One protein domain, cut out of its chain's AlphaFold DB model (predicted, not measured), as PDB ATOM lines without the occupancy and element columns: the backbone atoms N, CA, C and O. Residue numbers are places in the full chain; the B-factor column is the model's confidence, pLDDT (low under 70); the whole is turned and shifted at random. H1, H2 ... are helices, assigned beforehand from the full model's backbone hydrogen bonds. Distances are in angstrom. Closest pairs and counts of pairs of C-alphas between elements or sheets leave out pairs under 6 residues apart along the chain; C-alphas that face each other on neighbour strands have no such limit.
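Overview. This is residues 2 to 69 of the 69 residues of an uncharacterized protein of Glaciecola punicea ACAM 611 (UniProt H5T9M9). What does the printed part look like? Two helices, H1 and H2, fold back on each other side by side as a hairpin, and a short third helix, H3, is set crosswise to H2 near residues 30 to 34. A long stretch with no named element, residues 49 to 69, follows H3. What is it made of? The printed part has 68 residues with three named helices, H1, H2 and H3 in that order, and no named strand; the class is all helix, though under half of the residues, 33 of 68, are in named elements. How large is it? It is compact, with a radius of gyration of the C-alphas of 12.3 A and spans of 36 by 32 by 28 A.

Along the chain. Where does the first helix lie? H1 is residues 4 to 17, 20.0 A from first to last C-alpha, beginning at C-alpha 4 at (189.169, 176.511, 239.932). What follows it? H2 is residues 22 to 34, 18.5 A long. H3 is residues 43 to 48 and ends at C-alpha 48 at (184.020, 163.092, 259.352).

Arrangement. How do H1 and H2 stand? They touch and form a helical hairpin, at a shallow tilt of 24 degrees, opposite ways; their closest C-alphas, those of Gln 16 and Gly 24, are 4.7 A apart. Where is H3? H2 touches it with residues 30 to 34 alone, and the lines of H2 and H3 are about perpendicular at 88 degrees. Their closest C-alphas, those of Val 34 and Val 47, are 6.4 A apart, while H1 and H3 are apart. What do the backbones show? In H1, H2 and H3 every O i to N i+4 pair is within hydrogen-bond range.

Size, cuts and confidence. How far does it reach? The two C-alphas farthest apart, those of Ala 2 and Lys 69, the chain's last residue, are 41.6 A apart. Are there cuts or long links? The printed part has no cut; the link from H1 to H2 is tight and that from H2 to H3 is short. Where is confidence low? Residues 2 to 3 and 67 to 69 are under 70, while the mean pLDDT of the printed part is 92.1.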
ATOM      1  N   ALA A   2     194.631 178.097 236.176       51.19
ATOM      2  CA  ALA A   2     194.533 177.400 237.450       51.19
ATOM      3  C   ALA A   2     193.166 176.702 237.518       51.19
ATOM      4  O   ALA A   2     192.160 177.234 237.047       51.19
ATOM      5  N   ASN A   3     193.165 175.445 237.952       66.12
ATOM      6  CA  ASN A   3     191.960 174.635 238.029       66.12
ATOM      7  C   ASN A   3     191.145 175.170 239.213       66.12
ATOM      8  O   ASN A   3     191.612 175.076 240.347       66.12
ATOM      9  N   SER A   4     189.966 175.741 238.957       77.06
ATOM     10  CA  SER A   4     189.169 176.511 239.932       77.06
ATOM     11  C   SER A   4     188.936 175.787 241.265       77.06
ATOM     12  O   SER A   4     188.791 176.414 242.309       77.06
ATOM     13  N   ASN A   5     188.940 174.453 241.244       79.62
ATOM     14  CA  ASN A   5     188.772 173.613 242.427       79.62
ATOM     15  C   ASN A   5     190.020 173.594 243.329       79.62
ATOM     16  O   ASN A   5     189.907 173.579 244.555       79.62
ATOM     17  N   VAL A   6     191.217 173.631 242.737       78.56
ATOM     18  CA  VAL A   6     192.489 173.719 243.476       78.56
ATOM     19  C   VAL A   6     192.612 175.088 244.140       78.56
ATOM     20  O   VAL A   6     192.985 175.168 245.312       78.56
ATOM     21  N   ASP A   7     192.220 176.143 243.426       88.00
ATOM     22  CA  ASP A   7     192.191 177.503 243.964       88.00
ATOM     23  C   ASP A   7     191.209 177.598 245.140       88.00
ATOM     24  O   ASP A   7     191.568 178.096 246.207       88.00
ATOM     25  N   TYR A   8     190.026 176.986 245.018       91.50
ATOM     26  CA  TYR A   8     189.053 176.919 246.110       91.50
ATOM     27  C   TYR A   8     189.596 176.210 247.363       91.50
ATOM     28  O   TYR A   8     189.438 176.707 248.484       91.50
ATOM     29  N   LYS A   9     190.276 175.062 247.206       94.12
ATOM     30  CA  LYS A   9     190.912 174.370 248.342       94.12
ATOM     31  C   LYS A   9     191.969 175.261 249.001       94.12
ATOM     32  O   LYS A   9     192.010 175.329 250.230       94.12
ATOM     33  N   LYS A  10     192.782 175.970 248.211       95.50
ATOM     34  CA  LYS A  10     193.812 176.891 248.713       95.50
ATOM     35  C   LYS A  10     193.208 178.049 249.510       95.50
ATOM     36  O   LYS A  10     193.612 178.270 250.648       95.50
ATOM     37  N   GLU A  11     192.193 178.720 248.977       96.00
ATOM     38  CA  GLU A  11     191.489 179.798 249.683       96.00
ATOM     39  C   GLU A  11     190.889 179.317 251.012       96.00
ATOM     40  O   GLU A  11     190.952 180.002 252.039       96.00
ATOM     41  N   LEU A  12     190.323 178.106 251.022       96.00
ATOM     42  CA  LEU A  12     189.761 177.509 252.227       96.00
ATOM     43  C   LEU A  12     190.846 177.211 253.279       96.00
ATOM     44  O   LEU A  12     190.612 177.441 254.473       96.00
ATOM     45  N   LEU A  13     192.018 176.733 252.852       96.94
ATOM     46  CA  LEU A  13     193.186 176.516 253.711       96.94
ATOM     47  C   LEU A  13     193.694 177.825 254.316       96.94
ATOM     48  O   LEU A  13     193.859 177.904 255.538       96.94
ATOM     49  N   ASP A  14     193.864 178.863 253.501       97.56
ATOM     50  CA  ASP A  14     194.316 180.188 253.940       97.56
ATOM     51  C   ASP A  14     193.324 180.794 254.948       97.56
ATOM     52  O   ASP A  14     193.693 181.314 256.008       97.56
ATOM     53  N   LYS A  15     192.022 180.618 254.704       97.06
ATOM     54  CA  LYS A  15     190.961 181.066 255.613       97.06
ATOM     55  C   LYS A  15     190.941 180.328 256.954       97.06
ATOM     56  O   LYS A  15     190.555 180.919 257.962       97.06
ATOM     57  N   GLN A  16     191.254 179.032 257.006       97.69
ATOM     58  CA  GLN A  16     191.290 178.315 258.289       97.69
ATOM     59  C   GLN A  16     192.607 178.534 259.034       97.69
ATOM     60  O   GLN A  16     192.576 178.697 260.254       97.69
ATOM     61  N   SER A  17     193.736 178.556 258.327       97.44
ATOM     62  CA  SER A  17     195.068 178.719 258.916       97.44
ATOM     63  C   SER A  17     195.296 180.116 259.506       97.44
ATOM     64  O   SER A  17     195.979 180.232 260.521       97.44
ATOM     65  N   SER A  18     194.656 181.149 258.946       97.75
ATOM     66  CA  SER A  18     194.677 182.527 259.469       97.75
ATOM     67  C   SER A  18     193.885 182.732 260.766       97.75
ATOM     68  O   SER A  18     194.019 183.772 261.413       97.75
ATOM     69  N   LYS A  19     193.063 181.764 261.191       97.31
ATOM     70  CA  LYS A  19     192.304 181.886 262.443       97.31
ATOM     71  C   LYS A  19     193.219 181.762 263.654       97.31
ATOM     72  O   LYS A  19     194.101 180.906 263.711       97.31
ATOM     73  N   THR A  20     192.934 182.568 264.670       97.25
ATOM     74  CA  THR A  20     193.637 182.512 265.950       97.25
ATOM     75  C   THR A  20     193.405 181.175 266.669       97.25
ATOM     76  O   THR A  20     192.372 180.513 266.520       97.25
ATOM     77  N   GLY A  21     194.397 180.759 267.460       96.38
ATOM     78  CA  GLY A  21     194.359 179.510 268.222       96.38
ATOM     79  C   GLY A  21     194.654 178.242 267.404       96.38
ATOM     80  O   GLY A  21     195.102 178.282 266.259       96.38
ATOM     81  N   LEU A  22     194.442 177.077 268.031       96.94
ATOM     82  CA  LEU A  22     194.763 175.766 267.444       96.94
ATOM     83  C   LEU A  22     193.669 175.231 266.515       96.94
ATOM     84  O   LEU A  22     193.961 174.490 265.579       96.94
ATOM     85  N   ARG A  23     192.407 175.620 266.733       97.31
ATOM     86  CA  ARG A  23     191.274 175.084 265.965       97.31
ATOM     87  C   ARG A  23     191.383 175.396 264.472       97.31
ATOM     88  O   ARG A  23     191.064 174.535 263.660       97.31
ATOM     89  N   GLY A  24     191.845 176.594 264.114       97.69
ATOM     90  CA  GLY A  24     192.092 176.978 262.720       97.69
ATOM     91  C   GLY A  24     193.126 176.085 262.038       97.69
ATOM     92  O   GLY A  24     192.860 175.517 260.981       97.69
ATOM     93  N   LYS A  25     194.262 175.878 262.708       98.25
ATOM     94  CA  LYS A  25     195.381 175.051 262.237       98.25
ATOM     95  C   LYS A  25     194.988 173.579 262.075       98.25
ATOM     96  O   LYS A  25     195.311 172.975 261.060       98.25
ATOM     97  N   ILE A  26     194.225 173.029 263.024       98.12
ATOM     98  CA  ILE A  26     193.673 171.664 262.933       98.12
ATOM     99  C   ILE A  26     192.723 171.542 261.738       98.12
ATOM    100  O   ILE A  26     192.817 170.580 260.977       98.12
ATOM    101  N   ASN A  27     191.825 172.515 261.541       98.19
ATOM    102  CA  ASN A  27     190.921 172.503 260.392       98.19
ATOM    103  C   ASN A  27     191.701 172.559 259.075       98.19
ATOM    104  O   ASN A  27     191.398 171.778 258.181       98.19
ATOM    105  N   ALA A  28     192.693 173.450 258.971       98.25
ATOM    106  CA  ALA A  28     193.539 173.569 257.789       98.25
ATOM    107  C   ALA A  28     194.269 172.250 257.496       98.25
ATOM    108  O   ALA A  28     194.196 171.761 256.377       98.25
ATOM    109  N   ASN A  29     194.864 171.608 258.508       98.12
ATOM    110  CA  ASN A  29     195.492 170.296 258.346       98.12
ATOM    111  C   ASN A  29     194.503 169.230 257.838       98.12
ATOM    112  O   ASN A  29     194.824 168.486 256.917       98.12
ATOM    113  N   CYS A  30     193.287 169.177 258.389       98.12
ATOM    114  CA  CYS A  30     192.283 168.208 257.947       98.12
ATOM    115  C   CYS A  30     191.800 168.482 256.513       98.12
ATOM    116  O   CYS A  30     191.602 167.541 255.750       98.12
ATOM    117  N   ILE A  31     191.627 169.751 256.134       97.62
ATOM    118  CA  ILE A  31     191.283 170.141 254.759       97.62
ATOM    119  C   ILE A  31     192.398 169.718 253.803       97.62
ATOM    120  O   ILE A  31     192.129 169.112 252.772       97.62
ATOM    121  N   ASP A  32     193.651 169.993 254.148       97.81
ATOM    122  CA  ASP A  32     194.784 169.640 253.299       97.81
ATOM    123  C   ASP A  32     194.867 168.121 253.095       97.81
ATOM    124  O   ASP A  32     194.929 167.645 251.961       97.81
ATOM    125  N   CYS A  33     194.719 167.372 254.193       97.44
ATOM    126  CA  CYS A  33     194.867 165.922 254.246       97.44
ATOM    127  C   CYS A  33     193.807 165.133 253.464       97.44
ATOM    128  O   CYS A  33     194.158 164.121 252.862       97.44
ATOM    129  N   VAL A  34     192.520 165.508 253.530       96.31
ATOM    130  CA  VAL A  34     191.436 164.655 252.990       96.31
ATOM    131  C   VAL A  34     190.392 165.390 252.158       96.31
ATOM    132  O   VAL A  34     189.623 164.730 251.471       96.31
ATOM    133  N   TYR A  35     190.329 166.727 252.191       96.69
ATOM    134  CA  TYR A  35     189.310 167.422 251.406       96.69
ATOM    135  C   TYR A  35     189.637 167.370 249.912       96.69
ATOM    136  O   TYR A  35     190.680 167.878 249.482       96.69
ATOM    137  N   ASP A  36     188.705 166.807 249.149       95.31
ATOM    138  CA  ASP A  36     188.637 166.875 247.700       95.31
ATOM    139  C   ASP A  36     187.488 167.824 247.288       95.31
ATOM    140  O   ASP A  36     186.323 167.558 247.602       95.31
ATOM    141  N   PRO A  37     187.793 168.950 246.618       94.12
ATOM    142  CA  PRO A  37     186.796 169.915 246.158       94.12
ATOM    143  C   PRO A  37     185.897 169.417 245.013       94.12
ATOM    144  O   PRO A  37     184.888 170.063 244.739       94.12
ATOM    145  N   ILE A  38     186.251 168.320 244.336       93.56
ATOM    146  CA  ILE A  38     185.450 167.716 243.258       93.56
ATOM    147  C   ILE A  38     184.415 166.744 243.838       93.56
ATOM    148  O   ILE A  38     183.301 166.634 243.322       93.56
ATOM    149  N   GLU A  39     184.768 166.069 244.931       92.81
ATOM    150  CA  GLU A  39     183.886 165.133 245.621       92.81
ATOM    151  C   GLU A  39     182.697 165.836 246.283       92.81
ATOM    152  O   GLU A  39     182.785 166.946 246.819       92.81
ATOM    153  N   ALA A  40     181.554 165.151 246.292       91.62
ATOM    154  CA  ALA A  40     180.327 165.705 246.837       91.62
ATOM    155  C   ALA A  40     180.411 165.940 248.358       91.62
ATOM    156  O   ALA A  40     180.993 165.171 249.128       91.62
ATOM    157  N   GLY A  41     179.726 166.990 248.813       91.38
ATOM    158  CA  GLY A  41     179.584 167.318 250.229       91.38
ATOM    159  C   GLY A  41     180.607 168.331 250.747       91.38
ATOM    160  O   GLY A  41     181.536 168.755 250.071       91.38
ATOM    161  N   SER A  42     180.395 168.778 251.987       94.69
ATOM    162  CA  SER A  42     181.283 169.766 252.611       94.69
ATOM    163  C   SER A  42     182.608 169.144 253.051       94.69
ATOM    164  O   SER A  42     182.650 167.978 253.448       94.69
ATOM    165  N   TRP A  43     183.667 169.952 253.134       95.81
ATOM    166  CA  TRP A  43     184.957 169.510 253.672       95.81
ATOM    167  C   TRP A  43     184.843 168.880 255.072       95.81
ATOM    168  O   TRP A  43     185.516 167.900 255.367       95.81
ATOM    169  N   ARG A  44     183.933 169.371 255.928       96.62
ATOM    170  CA  ARG A  44     183.681 168.778 257.257       96.62
ATOM    171  C   ARG A  44     183.070 167.387 257.164       96.62
ATOM    172  O   ARG A  44     183.357 166.554 258.013       96.62
ATOM    173  N   LYS A  45     182.226 167.143 256.158       96.06
ATOM    174  CA  LYS A  45     181.626 165.826 255.933       96.06
ATOM    175  C   LYS A  45     182.678 164.823 255.465       96.06
ATOM    176  O   LYS A  45     182.709 163.703 255.956       96.06
ATOM    177  N   GLN A  46     183.572 165.247 254.579       96.62
ATOM    178  CA  GLN A  46     184.682 164.408 254.131       96.62
ATOM    179  C   GLN A  46     185.669 164.107 255.272       96.62
ATOM    180  O   GLN A  46     186.090 162.967 255.437       96.62
ATOM    181  N   VAL A  47     185.966 165.090 256.132       97.00
ATOM    182  CA  VAL A  47     186.787 164.871 257.337       97.00
ATOM    183  C   VAL A  47     186.114 163.928 258.340       97.00
ATOM    184  O   VAL A  47     186.793 163.080 258.919       97.00
ATOM    185  N   GLU A  48     184.798 164.038 258.536       95.50
ATOM    186  CA  GLU A  48     184.020 163.092 259.352       95.50
ATOM    187  C   GLU A  48     184.109 161.658 258.805       95.50
ATOM    188  O   GLU A  48     184.244 160.717 259.581       95.50
ATOM    189  N   ASN A  49     184.117 161.498 257.480       95.38
ATOM    190  CA  ASN A  49     184.238 160.207 256.802       95.38
ATOM    191  C   ASN A  49     185.695 159.695 256.683       95.38
ATOM    192  O   ASN A  49     185.949 158.691 256.019       95.38
ATOM    193  N   CYS A  50     186.681 160.369 257.284       96.06
ATOM    194  CA  CYS A  50     188.082 159.966 257.186       96.06
ATOM    195  C   CYS A  50     188.381 158.707 258.026       96.06
ATOM    196  O   CYS A  50     188.413 158.758 259.258       96.06
ATOM    197  N   HIS A  51     188.735 157.603 257.361       95.06
ATOM    198  CA  HIS A  51     189.048 156.303 257.982       95.06
ATOM    199  C   HIS A  51     190.439 156.201 258.638       95.06
ATOM    200  O   HIS A  51     190.851 155.127 259.071       95.06
ATOM    201  N   GLY A  52     191.201 157.296 258.722       94.50
ATOM    202  CA  GLY A  52     192.505 157.310 259.391       94.50
ATOM    203  C   GLY A  52     192.375 157.286 260.917       94.50
ATOM    204  O   GLY A  52     192.638 158.307 261.550       94.50
ATOM    205  N   PHE A  53     191.946 156.168 261.508       92.75
ATOM    206  CA  PHE A  53     191.701 156.031 262.955       92.75
ATOM    207  C   PHE A  53     192.967 156.191 263.818       92.75
ATOM    208  O   PHE A  53     192.876 156.598 264.970       92.75
ATOM    209  N   SER A  54     194.152 155.941 263.253       96.81
ATOM    210  CA  SER A  54     195.457 156.127 263.913       96.81
ATOM    211  C   SER A  54     195.964 157.576 263.912       96.81
ATOM    212  O   SER A  54     197.033 157.865 264.445       96.81
ATOM    213  N   CYS A  55     195.230 158.506 263.299       97.31
ATOM    214  CA  CYS A  55     195.622 159.908 263.244       97.31
ATOM    215  C   CYS A  55     195.596 160.544 264.639       97.31
ATOM    216  O   CYS A  55     194.573 160.517 265.319       97.31
ATOM    217  N   PHE A  56     196.670 161.236 265.023       96.94
ATOM    218  CA  PHE A  56     196.746 161.946 266.308       96.94
ATOM    219  C   PHE A  56     195.675 163.030 266.491       96.94
ATOM    220  O   PHE A  56     195.352 163.395 267.617       96.94
ATOM    221  N   LEU A  57     195.100 163.537 265.396       96.94
ATOM    222  CA  LEU A  57     194.013 164.514 265.444       96.94
ATOM    223  C   LEU A  57     192.622 163.871 265.468       96.94
ATOM    224  O   LEU A  57     191.647 164.614 265.542       96.94
ATOM    225  N   TYR A  58     192.504 162.537 265.403       96.69
ATOM    226  CA  TYR A  58     191.234 161.815 265.242       96.69
ATOM    227  C   TYR A  58     190.144 162.298 266.210       96.69
ATOM    228  O   TYR A  58     189.049 162.650 265.777       96.69
ATOM    229  N   SER A  59     190.471 162.415 267.501       95.75
ATOM    230  CA  SER A  59     189.541 162.839 268.558       95.75
ATOM    231  C   SER A  59     189.128 164.314 268.496       95.75
ATOM    232  O   SER A  59     188.116 164.695 269.078       95.75
ATOM    233  N   VAL A  60     189.892 165.154 267.794       96.06
ATOM    234  CA  VAL A  60     189.672 166.609 267.712       96.06
ATOM    235  C   VAL A  60     189.303 167.073 266.305       96.06
ATOM    236  O   VAL A  60     189.242 168.283 266.049       96.06
ATOM    237  N   ARG A  61     189.025 166.139 265.390       95.88
ATOM    238  CA  ARG A  61     188.658 166.457 264.011       95.88
ATOM    239  C   ARG A  61     187.432 167.373 263.940       95.88
ATOM    240  O   ARG A  61     186.525 167.312 264.774       95.88
ATOM    241  N   PRO A  62     187.382 168.267 262.945       95.94
ATOM    242  CA  PRO A  62     186.192 169.048 262.673       95.94
ATOM    243  C   PRO A  62     185.077 168.157 262.129       95.94
ATOM    244  O   PRO A  62     185.172 167.638 261.023       95.94
ATOM    245  N   THR A  63     183.989 168.054 262.881       92.69
ATOM    246  CA  THR A  63     182.736 167.447 262.425       92.69
ATOM    247  C   THR A  63     181.778 168.525 261.895       92.69
ATOM    248  O   THR A  63     181.971 169.726 262.171       92.69
ATOM    249  N   PRO A  64     180.744 168.143 261.123       91.69
ATOM    250  CA  PRO A  64     179.609 169.010 260.827       91.69
ATOM    251  C   PRO A  64     178.931 169.507 262.112       91.69
ATOM    252  O   PRO A  64     178.979 168.846 263.154       91.69
ATOM    253  N   LEU A  65     178.302 170.684 262.046       85.00
ATOM    254  CA  LEU A  65     177.454 171.164 263.135       85.00
ATOM    255  C   LEU A  65     176.254 170.220 263.249       85.00
ATOM    256  O   LEU A  65     175.545 170.000 262.266       85.00
ATOM    257  N   LYS A  66     176.030 169.653 264.435       79.94
ATOM    258  CA  LYS A  66     174.788 168.934 264.715       79.94
ATOM    259  C   LYS A  66     173.701 169.991 264.880       79.94
ATOM    260  O   LYS A  66     173.828 170.846 265.751       79.94
ATOM    261  N   ASN A  67     172.656 169.942 264.056       67.75
ATOM    262  CA  ASN A  67     171.438 170.692 264.344       67.75
ATOM    263  C   ASN A  67     170.808 170.072 265.593       67.75
ATOM    264  O   ASN A  67     170.098 169.071 265.508       67.75
ATOM    265  N   THR A  68     171.110 170.626 266.760       65.06
ATOM    266  CA  THR A  68     170.288 170.431 267.951       65.06
ATOM    267  C   THR A  68     169.006 171.227 267.736       65.06
ATOM    268  O   THR A  68     169.054 172.456 267.708       65.06
ATOM    269  N   LYS A  69     167.907 170.513 267.471       49.56
ATOM    270  CA  LYS A  69     166.551 171.058 267.593       49.56
ATOM    271  C   LYS A  69     166.230 171.327 269.056       49.56
ATOM    272  O   LYS A  69     166.749 170.561 269.899       49.56
TER     273      LYS A  69